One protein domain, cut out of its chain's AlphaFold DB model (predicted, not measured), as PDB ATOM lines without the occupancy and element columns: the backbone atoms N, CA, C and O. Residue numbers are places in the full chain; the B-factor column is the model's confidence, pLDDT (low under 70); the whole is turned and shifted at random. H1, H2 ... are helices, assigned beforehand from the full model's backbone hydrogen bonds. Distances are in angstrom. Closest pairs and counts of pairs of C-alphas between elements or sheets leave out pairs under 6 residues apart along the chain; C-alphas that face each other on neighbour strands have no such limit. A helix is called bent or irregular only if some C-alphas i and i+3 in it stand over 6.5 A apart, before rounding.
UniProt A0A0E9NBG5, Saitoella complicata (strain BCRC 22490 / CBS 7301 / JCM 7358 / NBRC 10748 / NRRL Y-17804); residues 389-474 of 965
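AT A GLANCE: This is residues 389 to 474 of the 965 residues of a protein of Saitoella complicata (strain BCRC 22490 / CBS 7301 / JCM 7358 / NBRC 10748 / NRRL Y-17804) (UniProt A0A0E9NBG5). Two longer helices, H2 and H3, cross as an X near their middles, and the short helix H1 stands beside the crossing, about perpendicular to both, in the angle between the first half of H2 and the second half of H3. A long loop, residues 398 to 410, swings out to Ser 406 between H1 and H2, and a longer one, residues 428 to 450, leads from the end of H2 to the start of H3. The printed part has 86 residues with three named helices, in the order H1, H2, H3, and no named strand; the class is all helix, although under half of the residues, 41 of 86, are in named elements. It is compact, with a radius of gyration of the C-alphas of 13.0 A, and spans 40 by 27 by 17 A.

HOW THE PARTS SIT: H1, residues 390 to 397, touches H2, residues 411 to 427; the closest C-alphas are those of Gln 390 and Ala 415, 5.2 A apart. Their lines are about perpendicular, at 86 degrees. H1 also touches H3, residues 451 to 466, which meets it with residues 457 to 461 alone; the closest C-alphas are those of Leu 397 and Tyr 457, 6.9 A apart. These two lines are about perpendicular as well, at 88 degrees. H2 and H3 touch, with the C-alphas of Ile 418 and Ala 458 the closest at 5.2 A. They run the same way at a steep tilt of 64 degrees, and their centres are 9.1 A apart. The helix packing is mostly crossed: of these three pairs, 0 are at a shallow tilt. In H1, H2 and H3 every O i to N i+4 pair is within hydrogen-bond range.

IN THESE COORDINATES: H1 begins at Gln 390, with its C-alpha at (107.297, 112.065, 132.860), and measures 10.5 A to C-alpha 397. H2 begins at Gly 411, with its C-alpha at (113.687, 116.510, 136.408), and is the longest helix by residues, 17, measuring 24.3 A to C-alpha 427. H3 measures 22.2 A from Pro 451 to Ser 466, whose C-alpha is at (99.698, 99.572, 143.162). None of the three helices is bent.

THE WHOLE: The two C-alphas farthest apart are those of Ser 406 and Met 468, at 40.2 A, while the first and last printed C-alphas, of Thr 389 and Pro 474, are 9.7 A apart. The printed part has no cut. Both links are long, with 13 residues from H1 to H2 and 23 from H2 to H3. The mean pLDDT of the printed part is 79.4; 19 residues are under 70, namely residues 401 to 409 and residues 439 to 448.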
ATOM      1  N   THR A 389     102.963 109.774 132.338       80.88
ATOM      2  CA  THR A 389     103.891 110.718 131.699       80.88
ATOM      3  C   THR A 389     105.026 111.125 132.641       80.88
ATOM      4  O   THR A 389     104.869 111.152 133.862       80.88
ATOM      5  N   GLN A 390     106.169 111.536 132.078       79.44
ATOM      6  CA  GLN A 390     107.297 112.065 132.860       79.44
ATOM      7  C   GLN A 390     106.874 113.247 133.753       79.44
ATOM      8  O   GLN A 390     107.243 113.294 134.923       79.44
ATOM      9  N   SER A 391     106.038 114.163 133.249       76.50
ATOM     10  CA  SER A 391     105.529 115.302 134.030       76.50
ATOM     11  C   SER A 391     104.698 114.869 135.242       76.50
ATOM     12  O   SER A 391     104.772 115.484 136.304       76.50
ATOM     13  N   GLU A 392     103.910 113.800 135.117       83.56
ATOM     14  CA  GLU A 392     103.157 113.254 136.248       83.56
ATOM     15  C   GLU A 392     104.060 112.583 137.263       83.56
ATOM     16  O   GLU A 392     103.837 112.751 138.456       83.56
ATOM     17  N   VAL A 393     105.091 111.871 136.810       86.75
ATOM     18  CA  VAL A 393     106.087 111.270 137.701       86.75
ATOM     19  C   VAL A 393     106.810 112.350 138.502       86.75
ATOM     20  O   VAL A 393     106.909 112.224 139.722       86.75
ATOM     21  N   ILE A 394     107.220 113.450 137.859       85.75
ATOM     22  CA  ILE A 394     107.795 114.622 138.542       85.75
ATOM     23  C   ILE A 394     106.834 115.138 139.617       85.75
ATOM     24  O   ILE A 394     107.242 115.327 140.763       85.75
ATOM     25  N   ARG A 395     105.549 115.316 139.278       88.25
ATOM     26  CA  ARG A 395     104.520 115.811 140.208       88.25
ATOM     27  C   ARG A 395     104.274 114.854 141.380       88.25
ATOM     28  O   ARG A 395     104.260 115.293 142.524       88.25
ATOM     29  N   LEU A 396     104.059 113.568 141.100       89.56
ATOM     30  CA  LEU A 396     103.717 112.536 142.086       89.56
ATOM     31  C   LEU A 396     104.862 112.288 143.069       89.56
ATOM     32  O   LEU A 396     104.640 112.096 144.264       89.56
ATOM     33  N   LEU A 397     106.094 112.299 142.568       90.56
ATOM     34  CA  LEU A 397     107.276 112.043 143.380       90.56
ATOM     35  C   LEU A 397     107.889 113.318 143.966       90.56
ATOM     36  O   LEU A 397     108.773 113.201 144.815       90.56
ATOM     37  N   GLN A 398     107.385 114.495 143.571       89.50
ATOM     38  CA  GLN A 398     107.914 115.813 143.932       89.50
ATOM     39  C   GLN A 398     109.407 115.924 143.595       89.50
ATOM     40  O   GLN A 398     110.228 116.306 144.428       89.50
ATOM     41  N   ILE A 399     109.765 115.530 142.368       84.69
ATOM     42  CA  ILE A 399     111.152 115.581 141.899       84.69
ATOM     43  C   ILE A 399     111.546 117.059 141.757       84.69
ATOM     44  O   ILE A 399     110.862 117.791 141.039       84.69
ATOM     45  N   PRO A 400     112.617 117.520 142.423       76.94
ATOM     46  CA  PRO A 400     113.041 118.910 142.332       76.94
ATOM     47  C   PRO A 400     113.517 119.227 140.911       76.94
ATOM     48  O   PRO A 400     114.449 118.599 140.407       76.94
ATOM     49  N   ASP A 401     112.895 120.226 140.288       62.72
ATOM     50  CA  ASP A 401     113.304 120.752 138.988       62.72
ATOM     51  C   ASP A 401     114.408 121.794 139.208       62.72
ATOM     52  O   ASP A 401     114.149 122.954 139.533       62.72
ATOM     53  N   ARG A 402     115.672 121.362 139.157       57.22
ATOM     54  CA  ARG A 402     116.803 122.295 139.140       57.22
ATOM     55  C   ARG A 402     117.122 122.587 137.682       57.22
ATOM     56  O   ARG A 402     117.424 121.662 136.935       57.22
ATOM     57  N   ALA A 403     117.062 123.864 137.294       49.12
ATOM     58  CA  ALA A 403     117.554 124.316 135.997       49.12
ATOM     59  C   ALA A 403     118.979 123.780 135.811       49.12
ATOM     60  O   ALA A 403     119.827 124.010 136.676       49.12
ATOM     61  N   GLY A 404     119.196 123.010 134.742       47.84
ATOM     62  CA  GLY A 404     120.436 122.291 134.475       47.84
ATOM     63  C   GLY A 404     121.653 123.207 134.565       47.84
ATOM     64  O   GLY A 404     121.964 123.945 133.636       47.84
ATOM     65  N   GLY A 405     122.347 123.163 135.702       46.97
ATOM     66  CA  GLY A 405     123.744 123.565 135.756       46.97
ATOM     67  C   GLY A 405     124.569 122.548 134.970       46.97
ATOM     68  O   GLY A 405     124.186 121.379 134.887       46.97
ATOM     69  N   SER A 406     125.699 122.977 134.406       43.81
ATOM     70  CA  SER A 406     126.599 122.118 133.629       43.81
ATOM     71  C   SER A 406     126.932 120.829 134.400       43.81
ATOM     72  O   SER A 406     127.687 120.871 135.373       43.81
ATOM     73  N   GLY A 407     126.341 119.704 133.985       54.12
ATOM     74  CA  GLY A 407     126.573 118.369 134.551       54.12
ATOM     75  C   GLY A 407     125.477 117.778 135.456       54.12
ATOM     76  O   GLY A 407     125.659 116.654 135.913       54.12
ATOM     77  N   GLN A 408     124.351 118.460 135.725       58.31
ATOM     78  CA  GLN A 408     123.223 117.884 136.491       58.31
ATOM     79  C   GLN A 408     122.017 117.558 135.596       58.31
ATOM     80  O   GLN A 408     121.596 118.390 134.802       58.31
ATOM     81  N   MET A 409     121.439 116.360 135.758       66.19
ATOM     82  CA  MET A 409     120.290 115.899 134.966       66.19
ATOM     83  C   MET A 409     118.988 116.611 135.348       66.19
ATOM     84  O   MET A 409     118.701 116.820 136.531       66.19
ATOM     85  N   THR A 410     118.172 116.903 134.335       72.12
ATOM     86  CA  THR A 410     116.854 117.528 134.482       72.12
ATOM     87  C   THR A 410     115.857 116.651 135.256       72.12
ATOM     88  O   THR A 410     115.981 115.423 135.332       72.12
ATOM     89  N   GLY A 411     114.794 117.262 135.797       74.88
ATOM     90  CA  GLY A 411     113.687 116.510 136.408       74.88
ATOM     91  C   GLY A 411     113.024 115.520 135.437       74.88
ATOM     92  O   GLY A 411     112.592 114.441 135.846       74.88
ATOM     93  N   TYR A 412     113.005 115.844 134.142       74.62
ATOM     94  CA  TYR A 412     112.488 114.979 133.077       74.62
ATOM     95  C   TYR A 412     113.388 113.774 132.803       74.62
ATOM     96  O   TYR A 412     112.875 112.658 132.691       74.62
ATOM     97  N   GLY A 413     114.710 113.969 132.770       72.94
ATOM     98  CA  GLY A 413     115.671 112.868 132.693       72.94
ATOM     99  C   GLY A 413     115.534 111.909 133.883       72.94
ATOM    100  O   GLY A 413     115.417 110.694 133.693       72.94
ATOM    101  N   LYS A 414     115.415 112.447 135.112       79.88
ATOM    102  CA  LYS A 414     115.137 111.649 136.326       79.88
ATOM    103  C   LYS A 414     113.861 110.821 136.175       79.88
ATOM    104  O   LYS A 414     113.877 109.607 136.374       79.88
ATOM    105  N   ALA A 415     112.759 111.463 135.789       82.50
ATOM    106  CA  ALA A 415     111.470 110.804 135.610       82.50
ATOM    107  C   ALA A 415     111.496 109.704 134.537       82.50
ATOM    108  O   ALA A 415     110.909 108.643 134.747       82.50
ATOM    109  N   GLY A 416     112.198 109.922 133.419       79.75
ATOM    110  CA  GLY A 416     112.385 108.911 132.376       79.75
ATOM    111  C   GLY A 416     113.081 107.653 132.902       79.75
ATOM    112  O   GLY A 416     112.593 106.542 132.704       79.75
ATOM    113  N   ARG A 417     114.166 107.814 133.669       81.00
ATOM    114  CA  ARG A 417     114.894 106.682 134.269       81.00
ATOM    115  C   ARG A 417     114.075 105.935 135.318       81.00
ATOM    116  O   ARG A 417     114.136 104.708 135.372       81.00
ATOM    117  N   ILE A 418     113.281 106.655 136.114       87.25
ATOM    118  CA  ILE A 418     112.358 106.054 137.090       87.25
ATOM    119  C   ILE A 418     111.310 105.191 136.377       87.25
ATOM    120  O   ILE A 418     111.096 104.044 136.770       87.25
ATOM    121  N   LEU A 419     110.687 105.712 135.313       85.88
ATOM    122  CA  LEU A 419     109.717 104.962 134.509       85.88
ATOM    123  C   LEU A 419     110.340 103.720 133.882       85.88
ATOM    124  O   LEU A 419     109.739 102.655 133.924       85.88
ATOM    125  N   LYS A 420     111.564 103.830 133.369       83.75
ATOM    126  CA  LYS A 420     112.293 102.701 132.790       83.75
ATOM    127  C   LYS A 420     112.587 101.606 133.817       83.75
ATOM    128  O   LYS A 420     112.347 100.432 133.541       83.75
ATOM    129  N   CYS A 421     113.050 101.983 135.011       88.38
ATOM    130  CA  CYS A 421     113.239 101.047 136.122       88.38
ATOM    131  C   CYS A 421     111.923 100.340 136.479       88.38
ATOM    132  O   CYS A 421     111.894  99.120 136.645       88.38
ATOM    133  N   LEU A 422     110.824 101.099 136.556       91.12
ATOM    134  CA  LEU A 422     109.505 100.544 136.832       91.12
ATOM    135  C   LEU A 422     109.057  99.592 135.715       91.12
ATOM    136  O   LEU A 422     108.692  98.464 136.011       91.12
ATOM    137  N   ASN A 423     109.138  99.993 134.446       88.75
ATOM    138  CA  ASN A 423     108.740  99.175 133.296       88.75
ATOM    139  C   ASN A 423     109.532  97.863 133.218       88.75
ATOM    140  O   ASN A 423     108.943  96.817 132.953       88.75
ATOM    141  N   LYS A 424     110.836  97.887 133.529       88.25
ATOM    142  CA  LYS A 424     111.659  96.673 133.620       88.25
ATOM    143  C   LYS A 424     111.136  95.713 134.696       88.25
ATOM    144  O   LYS A 424     111.088  94.514 134.448       88.25
ATOM    145  N   PHE A 425     110.681  96.227 135.840       92.75
ATOM    146  CA  PHE A 425     110.009  95.429 136.876       92.75
ATOM    147  C   PHE A 425     108.612  94.945 136.462       92.75
ATOM    148  O   PHE A 425     108.238  93.803 136.730       92.75
ATOM    149  N   LEU A 426     107.829  95.781 135.777       92.31
ATOM    150  CA  LEU A 426     106.504  95.391 135.288       92.31
ATOM    151  C   LEU A 426     106.584  94.266 134.239       92.31
ATOM    152  O   LEU A 426     105.671  93.446 134.169       92.31
ATOM    153  N   ALA A 427     107.672  94.213 133.464       89.81
ATOM    154  CA  ALA A 427     107.935  93.183 132.461       89.81
ATOM    155  C   ALA A 427     108.635  91.923 133.010       89.81
ATOM    156  O   ALA A 427     108.625  90.893 132.332       89.81
ATOM    157  N   SER A 428     109.227  91.967 134.210       91.50
ATOM    158  CA  SER A 428     109.935  90.828 134.815       91.50
ATOM    159  C   SER A 428     108.993  89.860 135.535       91.50
ATOM    160  O   SER A 428     107.876  90.215 135.924       91.50
ATOM    161  N   ALA A 429     109.460  88.631 135.771       90.56
ATOM    162  CA  ALA A 429     108.761  87.665 136.621       90.56
ATOM    163  C   ALA A 429     108.923  87.950 138.131       90.56
ATOM    164  O   ALA A 429     108.271  87.299 138.949       90.56
ATOM    165  N   ASP A 430     109.744  88.927 138.524       93.19
ATOM    166  CA  ASP A 430     110.127  89.107 139.925       93.19
ATOM    167  C   ASP A 430     108.955  89.566 140.802       93.19
ATOM    168  O   ASP A 430     108.187  90.447 140.405       93.19
ATOM    169  N   PRO A 431     108.799  89.033 142.025       92.75
ATOM    170  CA  PRO A 431     107.688  89.401 142.902       92.75
ATOM    171  C   PRO A 431     107.823  90.822 143.473       92.75
ATOM    172  O   PRO A 431     106.838  91.426 143.898       92.75
ATOM    173  N   THR A 432     109.040  91.368 143.492       93.69
ATOM    174  CA  THR A 432     109.366  92.671 144.081       93.69
ATOM    175  C   THR A 432     110.370  93.426 143.225       93.69
ATOM    176  O   THR A 432     111.191  92.817 142.545       93.69
ATOM    177  N   LEU A 433     110.332  94.756 143.295       93.31
ATOM    178  CA  LEU A 433     111.304  95.620 142.636       93.31
ATOM    179  C   LEU A 433     112.661  95.509 143.364       93.31
ATOM    180  O   LEU A 433     112.736  95.716 144.574       93.31
ATOM    181  N   THR A 434     113.709  95.156 142.622       90.81
ATOM    182  CA  THR A 434     115.095  94.921 143.091       90.81
ATOM    183  C   THR A 434     116.097  95.763 142.294       90.81
ATOM    184  O   THR A 434     115.747  96.309 141.246       90.81
ATOM    185  N   GLU A 435     117.341  95.871 142.764       84.94
ATOM    186  CA  GLU A 435     118.397  96.636 142.080       84.94
ATOM    187  C   GLU A 435     118.715  96.106 140.671       84.94
ATOM    188  O   GLU A 435     119.118  96.873 139.800       84.94
ATOM    189  N   GLU A 436     118.426  94.834 140.377       85.44
ATOM    190  CA  GLU A 436     118.568  94.264 139.029       85.44
ATOM    191  C   GLU A 436     117.669  94.947 137.986       85.44
ATOM    192  O   GLU A 436     117.958  94.916 136.785       85.44
ATOM    193  N   HIS A 437     116.599  95.608 138.435       88.38
ATOM    194  CA  HIS A 437     115.687  96.379 137.593       88.38
ATOM    195  C   HIS A 437     116.202  97.775 137.264       88.38
ATOM    196  O   HIS A 437     115.598  98.464 136.438       88.38
ATOM    197  N   LEU A 438     117.320  98.197 137.856       84.38
ATOM    198  CA  LEU A 438     117.933  99.452 137.474       84.38
ATOM    199  C   LEU A 438     118.320  99.402 135.984       84.38
ATOM    200  O   LEU A 438     118.721  98.353 135.456       84.38
ATOM    201  N   PRO A 439     118.138 100.518 135.260       68.06
ATOM    202  CA  PRO A 439     118.383 100.570 133.824       68.06
ATOM    203  C   PRO A 439     119.867 100.445 133.453       68.06
ATOM    204  O   PRO A 439     120.157 100.093 132.315       68.06
ATOM    205  N   TYR A 440     120.787 100.689 134.392       67.62
ATOM    206  CA  TYR A 440     122.231 100.596 134.175       67.62
ATOM    207  C   TYR A 440     122.873  99.785 135.295       67.62
ATOM    208  O   TYR A 440     122.603 100.024 136.467       67.62
ATOM    209  N   GLN A 441     123.741  98.855 134.908       51.41
ATOM    210  CA  GLN A 441     124.687  98.191 135.810       51.41
ATOM    211  C   GLN A 441     126.088  98.820 135.718       51.41
ATOM    212  O   GLN A 441     126.945  98.516 136.537       51.41
ATOM    213  N   ASP A 442     126.316  99.698 134.730       48.16
ATOM    214  CA  ASP A 442     127.589 100.380 134.479       48.16
ATOM    215  C   ASP A 442     127.634 101.751 135.195       48.16
ATOM    216  O   ASP A 442     126.883 102.662 134.812       48.16
ATOM    217  N   PRO A 443     128.521 101.924 136.198       50.16
ATOM    218  CA  PRO A 443     128.677 103.157 136.964       50.16
ATOM    219  C   PRO A 443     129.025 104.394 136.117       50.16
ATOM    220  O   PRO A 443     128.684 105.522 136.493       50.16
ATOM    221  N   GLU A 444     129.684 104.222 134.964       46.84
ATOM    222  CA  GLU A 444     130.088 105.348 134.112       46.84
ATOM    223  C   GLU A 444     128.921 105.955 133.321       46.84
ATOM    224  O   GLU A 444     128.986 107.132 132.948       46.84
ATOM    225  N   LYS A 445     127.835 105.194 133.114       50.00
ATOM    226  CA  LYS A 445     126.582 105.672 132.496       50.00
ATOM    227  C   LYS A 445     125.613 106.287 133.514       50.00
ATOM    228  O   LYS A 445     124.752 107.080 133.144       50.00
ATOM    229  N   THR A 446     125.793 106.010 134.808       51.59
ATOM    230  CA  THR A 446     125.031 106.613 135.924       51.59
ATOM    231  C   THR A 446     125.516 107.996 136.362       51.59
ATOM    232  O   THR A 446     125.050 108.494 137.383       51.59
ATOM    233  N   LYS A 447     126.402 108.660 135.601       52.59
ATOM    234  CA  LYS A 447     127.064 109.938 135.958       52.59
ATOM    235  C   LYS A 447     126.153 111.080 136.451       52.59
ATOM    236  O   LYS A 447     126.677 112.081 136.925       52.59
ATOM    237  N   SER A 448     124.826 110.966 136.375       61.00
ATOM    238  CA  SER A 448     123.890 112.025 136.759       61.00
ATOM    239  C   SER A 448     122.752 111.654 137.731       61.00
ATOM    240  O   SER A 448     121.961 112.540 138.061       61.00
ATOM    241  N   MET A 449     122.653 110.414 138.240       71.62
ATOM    242  CA  MET A 449     121.730 110.072 139.346       71.62
ATOM    243  C   MET A 449     122.257 108.917 140.197       71.62
ATOM    244  O   MET A 449     122.673 107.895 139.657       71.62
ATOM    245  N   ASP A 450     122.185 109.076 141.519       77.81
ATOM    246  CA  ASP A 450     122.537 108.022 142.468       77.81
ATOM    247  C   ASP A 450     121.597 106.803 142.301       77.81
ATOM    248  O   ASP A 450     120.370 106.976 142.295       77.81
ATOM    249  N   PRO A 451     122.127 105.572 142.150       82.12
ATOM    250  CA  PRO A 451     121.312 104.362 142.024       82.12
ATOM    251  C   PRO A 451     120.329 104.157 143.184       82.12
ATOM    252  O   PRO A 451     119.193 103.737 142.951       82.12
ATOM    253  N   GLY A 452     120.725 104.507 144.413       84.69
ATOM    254  CA  GLY A 452     119.869 104.429 145.597       84.69
ATOM    255  C   GLY A 452     118.710 105.427 145.549       84.69
ATOM    256  O   GLY A 452     117.563 105.066 145.826       84.69
ATOM    257  N   GLU A 453     118.976 106.668 145.127       85.94
ATOM    258  CA  GLU A 453     117.947 107.682 144.856       85.94
ATOM    259  C   GLU A 453     116.945 107.182 143.799       85.94
ATOM    260  O   GLU A 453     115.729 107.243 144.011       85.94
ATOM    261  N   LEU A 454     117.435 106.638 142.678       86.88
ATOM    262  CA  LEU A 454     116.602 106.118 141.586       86.88
ATOM    263  C   LEU A 454     115.714 104.957 142.049       86.88
ATOM    264  O   LEU A 454     114.503 104.963 141.809       86.88
ATOM    265  N   PHE A 455     116.304 103.993 142.754       89.81
ATOM    266  CA  PHE A 455     115.604 102.843 143.315       89.81
ATOM    267  C   PHE A 455     114.518 103.258 144.318       89.81
ATOM    268  O   PHE A 455     113.389 102.758 144.272       89.81
ATOM    269  N   SER A 456     114.823 104.221 145.193       91.12
ATOM    270  CA  SER A 456     113.874 104.777 146.164       91.12
ATOM    271  C   SER A 456     112.664 105.413 145.472       91.12
ATOM    272  O   SER A 456     111.513 105.116 145.812       91.12
ATOM    273  N   TYR A 457     112.901 106.226 144.438       93.00
ATOM    274  CA  TYR A 457     111.827 106.838 143.657       93.00
ATOM    275  C   TYR A 457     110.990 105.815 142.886       93.00
ATOM    276  O   TYR A 457     109.762 105.910 142.909       93.00
ATOM    277  N   ALA A 458     111.616 104.823 142.248       92.81
ATOM    278  CA  ALA A 458     110.907 103.757 141.540       92.81
ATOM    279  C   ALA A 458     110.039 102.920 142.494       92.81
ATOM    280  O   ALA A 458     108.874 102.650 142.201       92.81
ATOM    281  N   THR A 459     110.558 102.598 143.681       94.38
ATOM    282  CA  THR A 459     109.809 101.900 144.735       94.38
ATOM    283  C   THR A 459     108.613 102.722 145.212       94.38
ATOM    284  O   THR A 459     107.504 102.199 145.349       94.38
ATOM    285  N   LYS A 460     108.812 104.026 145.448       94.81
ATOM    286  CA  LYS A 460     107.730 104.942 145.831       94.81
ATOM    287  C   LYS A 460     106.666 105.036 144.736       94.81
ATOM    288  O   LYS A 460     105.481 104.971 145.049       94.81
ATOM    289  N   LEU A 461     107.072 105.136 143.469       94.81
ATOM    290  CA  LEU A 461     106.150 105.169 142.336       94.81
ATOM    291  C   LEU A 461     105.343 103.873 142.233       94.81
ATOM    292  O   LEU A 461     104.126 103.937 142.094       94.81
ATOM    293  N   TRP A 462     105.984 102.707 142.364       95.56
ATOM    294  CA  TRP A 462     105.280 101.425 142.353       95.56
ATOM    295  C   TRP A 462     104.239 101.325 143.471       95.56
ATOM    296  O   TRP A 462     103.118 100.882 143.220       95.56
ATOM    297  N   ARG A 463     104.556 101.787 144.688       94.75
ATOM    298  CA  ARG A 463     103.581 101.841 145.795       94.75
ATOM    299  C   ARG A 463     102.368 102.696 145.432       94.75
ATOM    300  O   ARG A 463     101.243 102.241 145.590       94.75
ATOM    301  N   LEU A 464     102.593 103.885 144.871       94.19
ATOM    302  CA  LEU A 464     101.507 104.763 144.425       94.19
ATOM    303  C   LEU A 464     100.676 104.129 143.304       94.19
ATOM    304  O   LEU A 464      99.458 104.236 143.322       94.19
ATOM    305  N   VAL A 465     101.299 103.450 142.336       92.94
ATOM    306  CA  VAL A 465     100.597 102.783 141.222       92.94
ATOM    307  C   VAL A 465      99.804 101.561 141.698       92.94
ATOM    308  O   VAL A 465      98.679 101.347 141.247       92.94
ATOM    309  N   SER A 466     100.336 100.791 142.644       92.62
ATOM    310  CA  SER A 466      99.698  99.572 143.162       92.62
ATOM    311  C   SER A 466      98.620  99.824 144.226       92.62
ATOM    312  O   SER A 466      97.708  99.007 144.354       92.62
ATOM    313  N   ASP A 467      98.648 100.955 144.941       90.88
ATOM    314  CA  ASP A 467      97.630 101.287 145.948       90.88
ATOM    315  C   ASP A 467      96.325 101.783 145.309       90.88
ATOM    316  O   ASP A 467      96.236 102.908 144.824       90.88
ATOM    317  N   MET A 468      95.268 100.972 145.328       88.69
ATOM    318  CA  MET A 468      93.973 101.329 144.729       88.69
ATOM    319  C   MET A 468      93.298 102.555 145.362       88.69
ATOM    320  O   MET A 468      92.359 103.086 144.769       88.69
ATOM    321  N   ASN A 469      93.753 103.017 146.529       85.94
ATOM    322  CA  ASN A 469      93.233 104.219 147.180       85.94
ATOM    323  C   ASN A 469      93.955 105.507 146.749       85.94
ATOM    324  O   ASN A 469      93.506 106.585 147.125       85.94
ATOM    325  N   GLU A 470      95.018 105.408 145.948       84.81
ATOM    326  CA  GLU A 470      95.742 106.544 145.367       84.81
ATOM    327  C   GLU A 470      95.226 106.835 143.945       84.81
ATOM    328  O   GLU A 470      95.649 106.176 142.989       84.81
ATOM    329  N   PRO A 471      94.300 107.796 143.751       74.12
ATOM    330  CA  PRO A 471      93.654 108.020 142.458       74.12
ATOM    331  C   PRO A 471      94.544 108.756 141.447       74.12
ATOM    332  O   PRO A 471      94.252 108.738 140.253       74.12
ATOM    333  N   ASP A 472      95.604 109.425 141.908       79.69
ATOM    334  CA  ASP A 472      96.402 110.337 141.081       79.69
ATOM    335  C   ASP A 472      97.516 109.630 140.283       79.69
ATOM    336  O   ASP A 472      98.111 110.245 139.391       79.69
ATOM    337  N   ALA A 473      97.795 108.354 140.576       85.44
ATOM    338  CA  ALA A 473      98.741 107.517 139.840       85.44
ATOM    339  C   ALA A 473      97.976 106.555 138.912       85.44
ATOM    340  O   ALA A 473      97.355 105.625 139.406       85.44
ATOM    341  N   PRO A 474      97.963 106.729 137.584       85.19
ATOM    342  CA  PRO A 474      97.144 105.889 136.719       85.19
ATOM    343  C   PRO A 474      97.607 104.428 136.683       85.19
ATOM    344  O   PRO A 474      98.797 104.119 136.739       85.19
TER     345      PRO A 474